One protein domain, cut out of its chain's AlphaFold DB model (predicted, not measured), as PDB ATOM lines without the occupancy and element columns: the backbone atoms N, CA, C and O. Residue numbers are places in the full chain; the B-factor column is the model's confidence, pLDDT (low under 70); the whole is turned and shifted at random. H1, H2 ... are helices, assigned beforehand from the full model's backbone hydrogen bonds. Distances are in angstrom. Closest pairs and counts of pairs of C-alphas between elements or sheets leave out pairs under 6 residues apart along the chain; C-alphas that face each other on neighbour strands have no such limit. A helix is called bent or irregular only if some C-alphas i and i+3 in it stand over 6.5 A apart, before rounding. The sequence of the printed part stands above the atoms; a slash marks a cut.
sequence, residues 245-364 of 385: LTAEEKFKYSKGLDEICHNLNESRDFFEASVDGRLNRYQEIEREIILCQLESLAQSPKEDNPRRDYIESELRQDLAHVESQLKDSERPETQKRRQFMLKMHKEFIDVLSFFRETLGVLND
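This is residues 245 to 364 of the 385 residues of an uncharacterized protein of Naegleria fowleri (UniProt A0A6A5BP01). Four long helices make a bent, two-limbed V: H1 and H4 run side by side in opposite ways as one limb, H2 and H3 as the other. The limbs meet at a corner where H1 turns into H2 and H3 into H4; the loop from H2 to H3 closes one tip, and both printed ends lie at the other. The 120 printed residues hold four named helices, H1 to H4 in chain order, and no named strand; the class is all helix. The whole is extended, with a radius of gyration of the C-alphas of 22.5 A and spans of 72 by 34 by 18 A.

H1, residues 247 to 276, is the longest helix. It touches H4, residues 332 to 358, at a shallow tilt of 27 degrees, opposite ways; the closest C-alphas, of Phe 271 and Leu 342, are 5.5 A apart. H1 and H2, residues 278 to 299, only just touch, with 3 pairs of C-alphas within 8 A, and only at the corner by their link: residues 270 to 274 meet 279 to 280, closest at Ala 273 and Leu 279, whose C-alphas are 5.2 A apart. Their tilt is steep, 63 degrees. H2 and H3, residues 306 to 329, form a helical hairpin at a shallow tilt of 26 degrees; the closest C-alphas, of Arg 287 and Leu 319, are 6.2 A apart. H3 and H4 are close but not clearly touching, about perpendicular at 78 degrees, with the closest C-alphas, of Ser 329 and Gln 335, 6.7 A apart. H2 and H4 are apart. In H1, H2, H3 and H4 every O i to N i+4 pair is within hydrogen-bond range.

H1 is 42.7 A long from C-alpha 247 at (132.768, 173.577, 100.226), H2 32.0 A, H3 34.9 A, and H4 39.7 A to C-alpha 358 at (121.176, 166.892, 104.661).

The C-alphas farthest apart, of Thr 246 and Glu 303, are 71.8 A apart. Residues 301 to 307 stand free. The printed part has no cut and no long link. Its mean pLDDT is 85.0, with residues 302, 304 and 359 to 364 under 70.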
ATOM      1  N   LEU A 245     125.340 174.711  99.623       82.94
ATOM      2  CA  LEU A 245     126.457 175.439 100.217       82.94
ATOM      3  C   LEU A 245     127.765 175.152  99.467       82.94
ATOM      4  O   LEU A 245     128.011 174.028  99.010       82.94
ATOM      5  N   THR A 246     128.650 176.147  99.403       87.38
ATOM      6  CA  THR A 246     130.028 175.957  98.929       87.38
ATOM      7  C   THR A 246     130.810 175.015  99.855       87.38
ATOM      8  O   THR A 246     130.420 174.775 100.995       87.38
ATOM      9  N   ALA A 247     131.945 174.472  99.400       83.12
ATOM     10  CA  ALA A 247     132.768 173.577 100.226       83.12
ATOM     11  C   ALA A 247     133.257 174.246 101.529       83.12
ATOM     12  O   ALA A 247     133.273 173.615 102.586       83.12
ATOM     13  N   GLU A 248     133.606 175.533 101.466       85.12
ATOM     14  CA  GLU A 248     134.025 176.312 102.635       85.12
ATOM     15  C   GLU A 248     132.870 176.533 103.620       85.12
ATOM     16  O   GLU A 248     133.048 176.388 104.830       85.12
ATOM     17  N   GLU A 249     131.674 176.842 103.115       85.12
ATOM     18  CA  GLU A 249     130.470 176.981 103.940       85.12
ATOM     19  C   GLU A 249     130.064 175.646 104.561       85.12
ATOM     20  O   GLU A 249     129.806 175.605 105.757       85.12
ATOM     21  N   LYS A 250     130.102 174.541 103.803       84.25
ATOM     22  CA  LYS A 250     129.845 173.190 104.331       84.25
ATOM     23  C   LYS A 250     130.766 172.868 105.506       84.25
ATOM     24  O   LYS A 250     130.288 172.405 106.537       84.25
ATOM     25  N   PHE A 251     132.062 173.169 105.392       84.25
ATOM     26  CA  PHE A 251     133.016 172.963 106.484       84.25
ATOM     27  C   PHE A 251     132.687 173.819 107.719       84.25
ATOM     28  O   PHE A 251     132.629 173.300 108.836       84.25
ATOM     29  N   LYS A 252     132.426 175.119 107.531       85.81
ATOM     30  CA  LYS A 252     132.070 176.031 108.634       85.81
ATOM     31  C   LYS A 252     130.776 175.612 109.328       85.81
ATOM     32  O   LYS A 252     130.735 175.544 110.553       85.81
ATOM     33  N   TYR A 253     129.750 175.291 108.546       87.25
ATOM     34  CA  TYR A 253     128.441 174.881 109.041       87.25
ATOM     35  C   TYR A 253     128.534 173.543 109.759       87.25
ATOM     36  O   TYR A 253     128.014 173.416 110.857       87.25
ATOM     37  N   SER A 254     129.276 172.578 109.213       84.44
ATOM     38  CA  SER A 254     129.562 171.316 109.899       84.44
ATOM     39  C   SER A 254     130.189 171.548 111.271       84.44
ATOM     40  O   SER A 254     129.730 170.975 112.255       84.44
ATOM     41  N   LYS A 255     131.225 172.393 111.347       85.50
ATOM     42  CA  LYS A 255     131.901 172.692 112.612       85.50
ATOM     43  C   LYS A 255     130.953 173.366 113.608       85.50
ATOM     44  O   LYS A 255     130.925 172.979 114.771       85.50
ATOM     45  N   GLY A 256     130.172 174.350 113.167       88.06
ATOM     46  CA  GLY A 256     129.227 175.027 114.052       88.06
ATOM     47  C   GLY A 256     128.063 174.136 114.490       88.06
ATOM     48  O   GLY A 256     127.664 174.204 115.643       88.06
ATOM     49  N   LEU A 257     127.564 173.240 113.636       87.62
ATOM     50  CA  LEU A 257     126.544 172.257 114.021       87.62
ATOM     51  C   LEU A 257     127.061 171.266 115.070       87.62
ATOM     52  O   LEU A 257     126.314 170.903 115.978       87.62
ATOM     53  N   ASP A 258     128.322 170.842 114.962       84.25
ATOM     54  CA  ASP A 258     128.968 169.993 115.967       84.25
ATOM     55  C   ASP A 258     129.099 170.723 117.311       84.25
ATOM     56  O   ASP A 258     128.749 170.152 118.341       84.25
ATOM     57  N   GLU A 259     129.519 171.990 117.291       86.69
ATOM     58  CA  GLU A 259     129.603 172.852 118.477       86.69
ATOM     59  C   GLU A 259     128.232 173.039 119.144       86.69
ATOM     60  O   GLU A 259     128.076 172.835 120.346       86.69
ATOM     61  N   ILE A 260     127.207 173.386 118.358       88.00
ATOM     62  CA  ILE A 260     125.841 173.561 118.861       88.00
ATOM     63  C   ILE A 260     125.353 172.250 119.487       88.00
ATOM     64  O   ILE A 260     124.810 172.250 120.589       88.00
ATOM     65  N   CYS A 261     125.570 171.121 118.811       85.88
ATOM     66  CA  CYS A 261     125.178 169.812 119.319       85.88
ATOM     67  C   CYS A 261     125.908 169.464 120.622       85.88
ATOM     68  O   CYS A 261     125.284 168.970 121.559       85.88
ATOM     69  N   HIS A 262     127.209 169.740 120.712       84.94
ATOM     70  CA  HIS A 262     127.987 169.530 121.928       84.94
ATOM     71  C   HIS A 262     127.429 170.353 123.097       84.94
ATOM     72  O   HIS A 262     127.031 169.766 124.103       84.94
ATOM     73  N   ASN A 263     127.257 171.665 122.916       85.44
ATOM     74  CA  ASN A 263     126.741 172.567 123.953       85.44
ATOM     75  C   ASN A 263     125.330 172.176 124.417       85.44
ATOM     76  O   ASN A 263     124.998 172.267 125.603       85.44
ATOM     77  N   LEU A 264     124.480 171.723 123.491       84.81
ATOM     78  CA  LEU A 264     123.135 171.259 123.823       84.81
ATOM     79  C   LEU A 264     123.133 169.912 124.543       84.81
ATOM     80  O   LEU A 264     122.265 169.702 125.385       84.81
ATOM     81  N   ASN A 265     124.069 169.008 124.240       82.00
ATOM     82  CA  ASN A 265     124.216 167.755 124.983       82.00
ATOM     83  C   ASN A 265     124.675 168.020 126.422       82.00
ATOM     84  O   ASN A 265     124.078 167.470 127.342       82.00
ATOM     85  N   GLU A 266     125.649 168.908 126.631       81.44
ATOM     86  CA  GLU A 266     126.074 169.303 127.983       81.44
ATOM     87  C   GLU A 266     124.925 169.948 128.768       81.44
ATOM     88  O   GLU A 266     124.625 169.565 129.900       81.44
ATOM     89  N   SER A 267     124.211 170.881 128.130       83.19
ATOM     90  CA  SER A 267     123.044 171.529 128.734       83.19
ATOM     91  C   SER A 267     121.929 170.520 129.031       83.19
ATOM     92  O   SER A 267     121.278 170.601 130.072       83.19
ATOM     93  N   ARG A 268     121.711 169.534 128.149       83.50
ATOM     94  CA  ARG A 268     120.753 168.442 128.372       83.50
ATOM     95  C   ARG A 268     121.126 167.660 129.621       83.50
ATOM     96  O   ARG A 268     120.253 167.469 130.458       83.50
ATOM     97  N   ASP A 269     122.375 167.235 129.756       80.50
ATOM     98  CA  ASP A 269     122.819 166.423 130.889       80.50
ATOM     99  C   ASP A 269     122.636 167.182 132.216       80.50
ATOM    100  O   ASP A 269     122.138 166.613 133.193       80.50
ATOM    101  N   PHE A 270     122.905 168.495 132.221       85.12
ATOM    102  CA  PHE A 270     122.586 169.380 133.344       85.12
ATOM    103  C   PHE A 270     121.083 169.395 133.672       85.12
ATOM    104  O   PHE A 270     120.691 169.204 134.829       85.12
ATOM    105  N   PHE A 271     120.214 169.610 132.677       86.50
ATOM    106  CA  PHE A 271     118.769 169.648 132.915       86.50
ATOM    107  C   PHE A 271     118.199 168.274 133.297       86.50
ATOM    108  O   PHE A 271     117.283 168.220 134.113       86.50
ATOM    109  N   GLU A 272     118.739 167.170 132.776       86.69
ATOM    110  CA  GLU A 272     118.370 165.814 133.200       86.69
ATOM    111  C   GLU A 272     118.698 165.600 134.671       86.69
ATOM    112  O   GLU A 272     117.794 165.276 135.440       86.69
ATOM    113  N   ALA A 273     119.940 165.883 135.078       85.25
ATOM    114  CA  ALA A 273     120.364 165.794 136.474       85.25
ATOM    115  C   ALA A 273     119.544 166.714 137.397       85.25
ATOM    116  O   ALA A 273     119.285 166.398 138.558       85.25
ATOM    117  N   SER A 274     119.115 167.868 136.883       86.00
ATOM    118  CA  SER A 274     118.286 168.818 137.626       86.00
ATOM    119  C   SER A 274     116.845 168.344 137.831       86.00
ATOM    120  O   SER A 274     116.234 168.683 138.844       86.00
ATOM    121  N   VAL A 275     116.284 167.616 136.861       87.12
ATOM    122  CA  VAL A 275     114.895 167.127 136.878       87.12
ATOM    123  C   VAL A 275     114.777 165.792 137.612       87.12
ATOM    124  O   VAL A 275     113.776 165.557 138.285       87.12
ATOM    125  N   ASP A 276     115.776 164.916 137.491       87.88
ATOM    126  CA  ASP A 276     115.791 163.602 138.148       87.88
ATOM    127  C   ASP A 276     116.282 163.641 139.610       87.88
ATOM    128  O   ASP A 276     116.222 162.631 140.312       87.88
ATOM    129  N   GLY A 277     116.727 164.813 140.078       86.44
ATOM    130  CA  GLY A 277     117.145 165.063 141.456       86.44
ATOM    131  C   GLY A 277     118.621 164.778 141.742       86.44
ATOM    132  O   GLY A 277     119.063 165.015 142.868       86.44
ATOM    133  N   ARG A 278     119.415 164.323 140.761       89.38
ATOM    134  CA  ARG A 278     120.866 164.130 140.940       89.38
ATOM    135  C   ARG A 278     121.588 165.427 141.304       89.38
ATOM    136  O   ARG A 278     122.466 165.384 142.161       89.38
ATOM    137  N   LEU A 279     121.205 166.559 140.709       87.69
ATOM    138  CA  LEU A 279     121.795 167.863 141.034       87.69
ATOM    139  C   LEU A 279     121.497 168.269 142.483       87.69
ATOM    140  O   LEU A 279     122.398 168.691 143.197       87.69
ATOM    141  N   ASN A 280     120.260 168.073 142.941       88.50
ATOM    142  CA  ASN A 280     119.890 168.373 144.324       88.50
ATOM    143  C   ASN A 280     120.676 167.498 145.302       88.50
ATOM    144  O   ASN A 280     121.194 167.994 146.292       88.50
ATOM    145  N   ARG A 281     120.837 166.208 144.989       89.56
ATOM    146  CA  ARG A 281     121.647 165.301 145.808       89.56
ATOM    147  C   ARG A 281     123.117 165.723 145.860       89.56
ATOM    148  O   ARG A 281     123.746 165.597 146.906       89.56
ATOM    149  N   TYR A 282     123.669 166.200 144.746       91.50
ATOM    150  CA  TYR A 282     125.020 166.762 144.711       91.50
ATOM    151  C   TYR A 282     125.131 167.972 145.654       91.50
ATOM    152  O   TYR A 282     126.001 167.986 146.522       91.50
ATOM    153  N   GLN A 283     124.193 168.916 145.556       91.31
ATOM    154  CA  GLN A 283     124.143 170.114 146.401       91.31
ATOM    155  C   GLN A 283     123.913 169.782 147.886       91.31
ATOM    156  O   GLN A 283     124.468 170.433 148.765       91.31
ATOM    157  N   GLU A 284     123.128 168.749 148.202       93.12
ATOM    158  CA  GLU A 284     122.955 168.261 149.576       93.12
ATOM    159  C   GLU A 284     124.272 167.745 150.166       93.12
ATOM    160  O   GLU A 284     124.614 168.104 151.292       93.12
ATOM    161  N   ILE A 285     125.025 166.951 149.399       93.56
ATOM    162  CA  ILE A 285     126.341 166.449 149.819       93.56
ATOM    163  C   ILE A 285     127.321 167.614 149.997       93.56
ATOM    164  O   ILE A 285     128.049 167.655 150.987       93.56
ATOM    165  N   GLU A 286     127.326 168.577 149.078       93.12
ATOM    166  CA  GLU A 286     128.150 169.784 149.178       93.12
ATOM    167  C   GLU A 286     127.828 170.584 150.451       93.12
ATOM    168  O   GLU A 286     128.732 170.915 151.221       93.12
ATOM    169  N   ARG A 287     126.535 170.776 150.754       96.50
ATOM    170  CA  ARG A 287     126.073 171.393 152.007       96.50
ATOM    171  C   ARG A 287     126.612 170.652 153.231       96.50
ATOM    172  O   ARG A 287     127.084 171.279 154.176       96.50
ATOM    173  N   GLU A 288     126.539 169.322 153.233       96.38
ATOM    174  CA  GLU A 288     127.036 168.489 154.334       96.38
ATOM    175  C   GLU A 288     128.554 168.604 154.512       96.38
ATOM    176  O   GLU A 288     129.023 168.721 155.647       96.38
ATOM    177  N   ILE A 289     129.320 168.631 153.416       96.94
ATOM    178  CA  ILE A 289     130.774 168.835 153.446       96.94
ATOM    179  C   ILE A 289     131.100 170.182 154.098       96.94
ATOM    180  O   ILE A 289     131.909 170.223 155.028       96.94
ATOM    181  N   ILE A 290     130.453 171.263 153.656       96.19
ATOM    182  CA  ILE A 290     130.685 172.616 154.181       96.19
ATOM    183  C   ILE A 290     130.334 172.687 155.673       96.19
ATOM    184  O   ILE A 290     131.123 173.186 156.479       96.19
ATOM    185  N   LEU A 291     129.190 172.124 156.075       96.62
ATOM    186  CA  LEU A 291     128.779 172.066 157.481       96.62
ATOM    187  C   LEU A 291     129.784 171.293 158.346       96.62
ATOM    188  O   LEU A 291     130.124 171.755 159.436       96.62
ATOM    189  N   CYS A 292     130.311 170.168 157.855       96.56
ATOM    190  CA  CYS A 292     131.350 169.411 158.559       96.56
ATOM    191  C   CYS A 292     132.649 170.222 158.710       96.56
ATOM    192  O   CYS A 292     133.291 170.177 159.763       96.56
ATOM    193  N   GLN A 293     133.048 170.982 157.683       95.38
ATOM    194  CA  GLN A 293     134.226 171.851 157.761       95.38
ATOM    195  C   GLN A 293     134.031 172.985 158.776       95.38
ATOM    196  O   GLN A 293     134.915 173.233 159.598       95.38
ATOM    197  N   LEU A 294     132.856 173.621 158.782       94.75
ATOM    198  CA  LEU A 294     132.498 174.645 159.766       94.75
ATOM    199  C   LEU A 294     132.474 174.085 161.199       94.75
ATOM    200  O   LEU A 294     132.965 174.739 162.120       94.75
ATOM    201  N   GLU A 295     131.963 172.867 161.401       94.31
ATOM    202  CA  GLU A 295     131.991 172.193 162.706       94.31
ATOM    203  C   GLU A 295     133.430 171.927 163.176       94.31
ATOM    204  O   GLU A 295     133.774 172.213 164.325       94.31
ATOM    205  N   SER A 296     134.304 171.464 162.280       92.31
ATOM    206  CA  SER A 296     135.734 171.275 162.562       92.31
ATOM    207  C   SER A 296     136.430 172.591 162.956       92.31
ATOM    208  O   SER A 296     137.179 172.651 163.940       92.31
ATOM    209  N   LEU A 297     136.125 173.694 162.261       89.56
ATOM    210  CA  LEU A 297     136.638 175.030 162.597       89.56
ATOM    211  C   LEU A 297     136.114 175.564 163.935       89.56
ATOM    212  O   LEU A 297     136.796 176.366 164.584       89.56
ATOM    213  N   ALA A 298     134.922 175.140 164.361       87.31
ATOM    214  CA  ALA A 298     134.349 175.502 165.657       87.31
ATOM    215  C   ALA A 298     135.033 174.780 166.832       87.31
ATOM    216  O   ALA A 298     135.053 175.311 167.942       87.31
ATOM    217  N   GLN A 299     135.615 173.601 166.591       87.25
ATOM    218  CA  GLN A 299     136.390 172.849 167.589       87.25
ATOM    219  C   GLN A 299     137.825 173.377 167.751       87.25
ATOM    220  O   GLN A 299     138.484 173.093 168.753       87.25
ATOM    221  N   SER A 300     138.314 174.151 166.781       80.31
ATOM    222  CA  SER A 300     139.643 174.761 166.826       80.31
ATOM    223  C   SER A 300     139.665 175.992 167.750       80.31
ATOM    224  O   SER A 300     138.685 176.742 167.783       80.31
ATOM    225  N   PRO A 301     140.764 176.250 168.487       79.38
ATOM    226  CA  PRO A 301     140.879 177.430 169.341       79.38
ATOM    227  C   PRO A 301     140.616 178.722 168.557       79.38
ATOM    228  O   PRO A 301     141.202 178.948 167.502       79.38
ATOM    229  N   LYS A 302     139.748 179.581 169.105       69.44
ATOM    230  CA  LYS A 302     139.381 180.893 168.544       69.44
ATOM    231  C   LYS A 302     140.449 181.981 168.722       69.44
ATOM    232  O   LYS A 302     140.136 183.148 168.522       69.44
ATOM    233  N   GLU A 303     141.658 181.636 169.160       74.12
ATOM    234  CA  GLU A 303     142.739 182.621 169.308       74.12
ATOM    235  C   GLU A 303     142.890 183.408 168.002       74.12
ATOM    236  O   GLU A 303     142.841 182.774 166.951       74.12
ATOM    237  N   ASP A 304     143.022 184.743 168.090       66.94
ATOM    238  CA  ASP A 304     143.062 185.707 166.972       66.94
ATOM    239  C   ASP A 304     143.855 185.161 165.777       66.94
ATOM    240  O   ASP A 304     145.071 185.339 165.656       66.94
ATOM    241  N   ASN A 305     143.153 184.466 164.887       79.56
ATOM    242  CA  ASN A 305     143.728 183.813 163.733       79.56
ATOM    243  C   ASN A 305     142.985 184.346 162.510       79.56
ATOM    244  O   ASN A 305     141.979 183.761 162.107       79.56
ATOM    245  N   PRO A 306     143.495 185.425 161.890       84.31
ATOM    246  CA  PRO A 306     142.873 186.047 160.724       84.31
ATOM    247  C   PRO A 306     142.615 185.061 159.580       84.31
ATOM    248  O   PRO A 306     141.675 185.223 158.810       84.31
ATOM    249  N   ARG A 307     143.423 183.996 159.481       84.81
ATOM    250  CA  ARG A 307     143.222 182.938 158.488       84.81
ATOM    251  C   ARG A 307     141.990 182.089 158.795       84.81
ATOM    252  O   ARG A 307     141.304 181.683 157.867       84.81
ATOM    253  N   ARG A 308     141.717 181.804 160.071       85.19
ATOM    254  CA  ARG A 308     140.510 181.075 160.491       85.19
ATOM    255  C   ARG A 308     139.261 181.880 160.144       85.19
ATOM    256  O   ARG A 308     138.330 181.304 159.600       85.19
ATOM    257  N   ASP A 309     139.269 183.181 160.420       87.75
ATOM    258  CA  ASP A 309     138.122 184.054 160.151       87.75
ATOM    259  C   ASP A 309     137.860 184.203 158.647       87.75
ATOM    260  O   ASP A 309     136.709 184.135 158.225       87.75
ATOM    261  N   TYR A 310     138.922 184.312 157.839       90.06
ATOM    262  CA  TYR A 310     138.814 184.287 156.380       90.06
ATOM    263  C   TYR A 310     138.170 182.982 155.884       90.06
ATOM    264  O   TYR A 310     137.132 183.028 155.236       90.06
ATOM    265  N   ILE A 311     138.706 181.816 156.267       91.69
ATOM    266  CA  ILE A 311     138.157 180.513 155.843       91.69
ATOM    267  C   ILE A 311     136.711 180.328 156.332       91.69
ATOM    268  O   ILE A 311     135.868 179.818 155.600       91.69
ATOM    269  N   GLU A 312     136.404 180.730 157.569       92.88
ATOM    270  CA  GLU A 312     135.044 180.645 158.109       92.88
ATOM    271  C   GLU A 312     134.068 181.541 157.326       92.88
ATOM    272  O   GLU A 312     132.921 181.146 157.124       92.88
ATOM    273  N   SER A 313     134.509 182.717 156.871       94.38
ATOM    274  CA  SER A 313     133.709 183.612 156.029       94.38
ATOM    275  C   SER A 313     133.400 182.988 154.668       94.38
ATOM    276  O   SER A 313     132.230 182.922 154.297       94.38
ATOM    277  N   GLU A 314     134.420 182.474 153.972       96.12
ATOM    278  CA  GLU A 314     134.275 181.818 152.662       96.12
ATOM    279  C   GLU A 314     133.287 180.645 152.746       96.12
ATOM    280  O   GLU A 314     132.281 180.608 152.045       96.12
ATOM    281  N   LEU A 315     133.474 179.746 153.721       96.25
ATOM    282  CA  LEU A 315     132.584 178.594 153.905       96.25
ATOM    283  C   LEU A 315     131.139 178.991 154.228       96.25
ATOM    284  O   LEU A 315     130.203 178.264 153.900       96.25
ATOM    285  N   ARG A 316     130.922 180.128 154.899       96.38
ATOM    286  CA  ARG A 316     129.567 180.640 155.157       96.38
ATOM    287  C   ARG A 316     128.926 181.214 153.900       96.38
ATOM    288  O   ARG A 316     127.715 181.063 153.740       96.38
ATOM    289  N   GLN A 317     129.710 181.858 153.044       96.00
ATOM    290  CA  GLN A 317     129.253 182.339 151.747       96.00
ATOM    291  C   GLN A 317     128.884 181.162 150.837       96.00
ATOM    292  O   GLN A 317     127.773 181.143 150.305       96.00
ATOM    293  N   ASP A 318     129.733 180.134 150.775       95.38
ATOM    294  CA  ASP A 318     129.465 178.897 150.034       95.38
ATOM    295  C   ASP A 318     128.198 178.201 150.545       95.38
ATOM    296  O   ASP A 318     127.322 177.824 149.764       95.38
ATOM    297  N   LEU A 319     128.042 178.086 151.871       96.75
ATOM    298  CA  LEU A 319     126.845 177.497 152.470       96.75
ATOM    299  C   LEU A 319     125.578 178.259 152.062       96.75
ATOM    300  O   LEU A 319     124.597 177.641 151.651       96.75
ATOM    301  N   ALA A 320     125.600 179.592 152.153       96.44
ATOM    302  CA  ALA A 320     124.467 180.427 151.768       96.44
ATOM    303  C   ALA A 320     124.130 180.277 150.276       96.44
ATOM    304  O   ALA A 320     122.953 180.236 149.905       96.44
ATOM    305  N   HIS A 321     125.151 180.149 149.425       94.12
ATOM    306  CA  HIS A 321     124.980 179.905 148.000       94.12
ATOM    307  C   HIS A 321     124.296 178.556 147.734       94.12
ATOM    308  O   HIS A 321     123.257 178.513 147.071       94.12
ATOM    309  N   VAL A 322     124.814 177.463 148.304       93.25
ATOM    310  CA  VAL A 322     124.257 176.109 148.135       93.25
ATOM    311  C   VAL A 322     122.829 176.017 148.685       93.25
ATOM    312  O   VAL A 322     121.946 175.448 148.041       93.25
ATOM    313  N   GLU A 323     122.555 176.622 149.845       95.12
ATOM    314  CA  GLU A 323     121.206 176.672 150.423       95.12
ATOM    315  C   GLU A 323     120.218 177.437 149.533       95.12
ATOM    316  O   GLU A 323     119.069 177.010 149.370       95.12
ATOM    317  N   SER A 324     120.660 178.536 148.917       94.25
ATOM    318  CA  SER A 324     119.863 179.279 147.939       94.25
ATOM    319  C   SER A 324     119.530 178.415 146.718       94.25
ATOM    320  O   SER A 324     118.364 178.308 146.332       94.25
ATOM    321  N   GLN A 325     120.525 177.716 146.160       89.81
ATOM    322  CA  GLN A 325     120.327 176.837 145.007       89.81
ATOM    323  C   GLN A 325     119.353 175.688 145.304       89.81
ATOM    324  O   GLN A 325     118.467 175.406 144.489       89.81
ATOM    325  N   LEU A 326     119.478 175.050 146.473       91.19
ATOM    326  CA  LEU A 326     118.561 173.998 146.917       91.19
ATOM    327  C   LEU A 326     117.134 174.536 147.040       91.19
ATOM    328  O   LEU A 326     116.205 173.962 146.473       91.19
ATOM    329  N   LYS A 327     116.955 175.688 147.689       91.69
ATOM    330  CA  LYS A 327     115.641 176.323 147.840       91.69
ATOM    331  C   LYS A 327     115.010 176.683 146.496       91.69
ATOM    332  O   LYS A 327     113.804 176.521 146.305       91.69
ATOM    333  N   ASP A 328     115.806 177.165 145.550       86.44
ATOM    334  CA  ASP A 328     115.333 177.501 144.209       86.44
ATOM    335  C   ASP A 328     114.958 176.264 143.396       86.44
ATOM    336  O   ASP A 328     113.993 176.301 142.627       86.44
ATOM    337  N   SER A 329     115.668 175.155 143.610       85.31
ATOM    338  CA  SER A 329     115.387 173.866 142.978       85.31
ATOM    339  C   SER A 329     114.031 173.275 143.391       85.31
ATOM    340  O   SER A 329     113.402 172.577 142.597       85.31
ATOM    341  N   GLU A 330     113.557 173.571 144.603       85.12
ATOM    342  CA  GLU A 330     112.284 173.075 145.140       85.12
ATOM    343  C   GLU A 330     111.070 173.843 144.602       85.12
ATOM    344  O   GLU A 330     109.933 173.368 144.687       85.12
ATOM    345  N   ARG A 331     111.283 175.031 144.018       88.19
ATOM    346  CA  ARG A 331     110.191 175.843 143.475       88.19
ATOM    347  C   ARG A 331     109.547 175.128 142.275       88.19
ATOM    348  O   ARG A 331     110.241 174.804 141.305       88.19
ATOM    349  N   PRO A 332     108.209 174.954 142.256       85.94
ATOM    350  CA  PRO A 332     107.516 174.293 141.146       85.94
ATOM    351  C   PRO A 332     107.758 174.954 139.784       85.94
ATOM    352  O   PRO A 332     107.791 174.277 138.759       85.94
ATOM    353  N   GLU A 333     107.924 176.275 139.761       84.62
ATOM    354  CA  GLU A 333     108.191 177.052 138.547       84.62
ATOM    355  C   GLU A 333     109.570 176.729 137.962       84.62
ATOM    356  O   GLU A 333     109.677 176.440 136.769       84.62
ATOM    357  N   THR A 334     110.601 176.659 138.810       84.25
ATOM    358  CA  THR A 334     111.959 176.249 138.424       84.25
ATOM    359  C   THR A 334     111.962 174.845 137.829       84.25
ATOM    360  O   THR A 334     112.548 174.618 136.771       84.25
ATOM    361  N   GLN A 335     111.259 173.902 138.463       84.81
ATOM    362  CA  GLN A 335     111.165 172.525 137.973       84.81
ATOM    363  C   GLN A 335     110.443 172.436 136.626       84.81
ATOM    364  O   GLN A 335     110.932 171.779 135.704       84.81
ATOM    365  N   LYS A 336     109.328 173.156 136.456       85.19
ATOM    366  CA  LYS A 336     108.638 173.237 135.160       85.19
ATOM    367  C   LYS A 336     109.536 173.834 134.074       85.19
ATOM    368  O   LYS A 336     109.579 173.297 132.969       85.19
ATOM    369  N   ARG A 337     110.282 174.900 134.385       82.62
ATOM    370  CA  ARG A 337     111.247 175.517 133.461       82.62
ATOM    371  C   ARG A 337     112.340 174.527 133.057       82.62
ATOM    372  O   ARG A 337     112.608 174.385 131.868       82.62
ATOM    373  N   ARG A 338     112.936 173.806 134.013       85.69
ATOM    374  CA  ARG A 338     113.974 172.787 133.756       85.69
ATOM    375  C   ARG A 338     113.457 171.651 132.868       85.69
ATOM    376  O   ARG A 338     114.111 171.302 131.890       85.69
ATOM    377  N   GLN A 339     112.259 171.133 133.142       86.50
ATOM    378  CA  GLN A 339     111.611 170.111 132.306       86.50
ATOM    379  C   GLN A 339     111.341 170.609 130.883       86.50
ATOM    380  O   GLN A 339     111.558 169.884 129.911       86.50
ATOM    381  N   PHE A 340     110.877 171.852 130.755       84.12
ATOM    382  CA  PHE A 340     110.629 172.475 129.461       84.12
ATOM    383  C   PHE A 340     111.924 172.654 128.661       84.12
ATOM    384  O   PHE A 340     111.983 172.253 127.498       84.12
ATOM    385  N   MET A 341     112.982 173.161 129.301       83.12
ATOM    386  CA  MET A 341     114.307 173.295 128.692       83.12
ATOM    387  C   MET A 341     114.846 171.942 128.238       83.12
ATOM    388  O   MET A 341     115.237 171.813 127.080       83.12
ATOM    389  N   LEU A 342     114.788 170.917 129.090       86.00
ATOM    390  CA  LEU A 342     115.206 169.560 128.737       86.00
ATOM    391  C   LEU A 342     114.500 169.049 127.474       86.00
ATOM    392  O   LEU A 342     115.130 168.513 126.562       86.00
ATOM    393  N   LYS A 343     113.180 169.235 127.414       84.44
ATOM    394  CA  LYS A 343     112.365 168.822 126.273       84.44
ATOM    395  C   LYS A 343     112.746 169.581 124.997       84.44
ATOM    396  O   LYS A 343     112.935 168.952 123.961       84.44
ATOM    397  N   MET A 344     112.921 170.899 125.080       83.44
ATOM    398  CA  MET A 344     113.377 171.709 123.947       83.44
ATOM    399  C   MET A 344     114.746 171.274 123.416       83.44
ATOM    400  O   MET A 344     114.922 171.196 122.203       83.44
ATOM    401  N   HIS A 345     115.704 170.987 124.304       83.19
ATOM    402  CA  HIS A 345     117.048 170.564 123.904       83.19
ATOM    403  C   HIS A 345     116.994 169.253 123.116       83.19
ATOM    404  O   HIS A 345     117.597 169.162 122.052       83.19
ATOM    405  N   LYS A 346     116.219 168.268 123.594       82.88
ATOM    406  CA  LYS A 346     116.020 166.989 122.890       82.88
ATOM    407  C   LYS A 346     115.459 167.196 121.485       82.88
ATOM    408  O   LYS A 346     116.016 166.691 120.522       82.88
ATOM    409  N   GLU A 347     114.413 168.002 121.369       80.44
ATOM    410  CA  GLU A 347     113.743 168.252 120.090       80.44
ATOM    411  C   GLU A 347     114.629 168.998 119.092       80.44
ATOM    412  O   GLU A 347     114.594 168.723 117.895       80.44
ATOM    413  N   PHE A 348     115.452 169.934 119.561       83.50
ATOM    414  CA  PHE A 348     116.356 170.647 118.667       83.50
ATOM    415  C   PHE A 348     117.557 169.800 118.234       83.50
ATOM    416  O   PHE A 348     118.031 169.953 117.111       83.50
ATOM    417  N   ILE A 349     118.024 168.869 119.072       84.69
ATOM    418  CA  ILE A 349     119.049 167.889 118.675       84.69
ATOM    419  C   ILE A 349     118.569 167.047 117.478       84.69
ATOM    420  O   ILE A 349     119.365 166.766 116.576       84.69
ATOM    421  N   ASP A 350     117.279 166.713 117.404       80.06
ATOM    422  CA  ASP A 350     116.708 165.996 116.255       80.06
ATOM    423  C   ASP A 350     116.732 166.853 114.974       80.06
ATOM    424  O   ASP A 350     117.108 166.370 113.901       80.06
ATOM    425  N   VAL A 351     116.411 168.149 115.086       80.88
ATOM    426  CA  VAL A 351     116.526 169.120 113.979       80.88
ATOM    427  C   VAL A 351     117.974 169.212 113.491       80.88
ATOM    428  O   VAL A 351     118.237 169.128 112.289       80.88
ATOM    429  N   LEU A 352     118.932 169.338 114.413       83.31
ATOM    430  CA  LEU A 352     120.358 169.395 114.083       83.31
ATOM    431  C   LEU A 352     120.830 168.128 113.375       83.31
ATOM    432  O   LEU A 352     121.582 168.213 112.404       83.31
ATOM    433  N   SER A 353     120.383 166.960 113.836       80.75
ATOM    434  CA  SER A 353     120.747 165.672 113.242       80.75
ATOM    435  C   SER A 353     120.298 165.594 111.782       80.75
ATOM    436  O   SER A 353     121.112 165.289 110.911       80.75
ATOM    437  N   PHE A 354     119.063 166.004 111.479       79.38
ATOM    438  CA  PHE A 354     118.568 166.063 110.100       79.38
ATOM    439  C   PHE A 354     119.384 166.999 109.202       79.38
ATOM    440  O   PHE A 354     119.702 166.653 108.061       79.38
ATOM    441  N   PHE A 355     119.730 168.198 109.679       75.38
ATOM    442  CA  PHE A 355     120.508 169.132 108.863       75.38
ATOM    443  C   PHE A 355     121.963 168.678 108.689       75.38
ATOM    444  O   PHE A 355     122.529 168.888 107.617       75.38
ATOM    445  N   ARG A 356     122.549 167.971 109.667       77.25
ATOM    446  CA  ARG A 356     123.850 167.297 109.497       77.25
ATOM    447  C   ARG A 356     123.785 166.217 108.416       77.25
ATOM    448  O   ARG A 356     124.685 166.150 107.580       77.25
ATOM    449  N   GLU A 357     122.724 165.411 108.382       76.38
ATOM    450  CA  GLU A 357     122.506 164.424 107.311       76.38
ATOM    451  C   GLU A 357     122.324 165.100 105.947       76.38
ATOM    452  O   GLU A 357     122.975 164.723 104.972       76.38
ATOM    453  N   THR A 358     121.498 166.147 105.890       70.00
ATOM    454  CA  THR A 358     121.176 166.892 104.661       70.00
ATOM    455  C   THR A 358     122.405 167.578 104.059       70.00
ATOM    456  O   THR A 358     122.554 167.625 102.840       70.00
ATOM    457  N   LEU A 359     123.318 168.076 104.898       65.38
ATOM    458  CA  LEU A 359     124.588 168.657 104.460       65.38
ATOM    459  C   LEU A 359     125.644 167.604 104.073       65.38
ATOM    460  O   LEU A 359     126.728 167.973 103.625       65.38
ATOM    461  N   GLY A 360     125.348 166.307 104.225       58.94
ATOM    462  CA  GLY A 360     126.279 165.210 103.950       58.94
ATOM    463  C   GLY A 360     127.364 165.022 105.019       58.94
ATOM    464  O   GLY A 360     128.288 164.241 104.817       58.94
ATOM    465  N   VAL A 361     127.246 165.696 106.167       52.00
ATOM    466  CA  VAL A 361     128.267 165.747 107.231       52.00
ATOM    467  C   VAL A 361     128.435 164.404 107.949       52.00
ATOM    468  O   VAL A 361     129.523 164.078 108.417       52.00
ATOM    469  N   LEU A 362     127.386 163.581 108.007       40.94
ATOM    470  CA  LEU A 362     127.458 162.243 108.609       40.94
ATOM    471  C   LEU A 362     128.136 161.191 107.713       40.94
ATOM    472  O   LEU A 362     128.511 160.136 108.217       40.94
ATOM    473  N   ASN A 363     128.359 161.485 106.426       41.56
ATOM    474  CA  ASN A 363     129.019 160.565 105.493       41.56
ATOM    475  C   ASN A 363     130.529 160.820 105.327       41.56
ATOM    476  O   ASN A 363     131.222 159.972 104.768       41.56
ATOM    477  N   ASP A 364     131.065 161.926 105.857       41.91
ATOM    478  CA  ASP A 364     132.504 162.222 105.856       41.91
ATOM    479  C   ASP A 364     133.182 161.727 107.145       41.91
ATOM    480  O   ASP A 364     133.825 162.456 107.898       41.91
TER     481      ASP A 364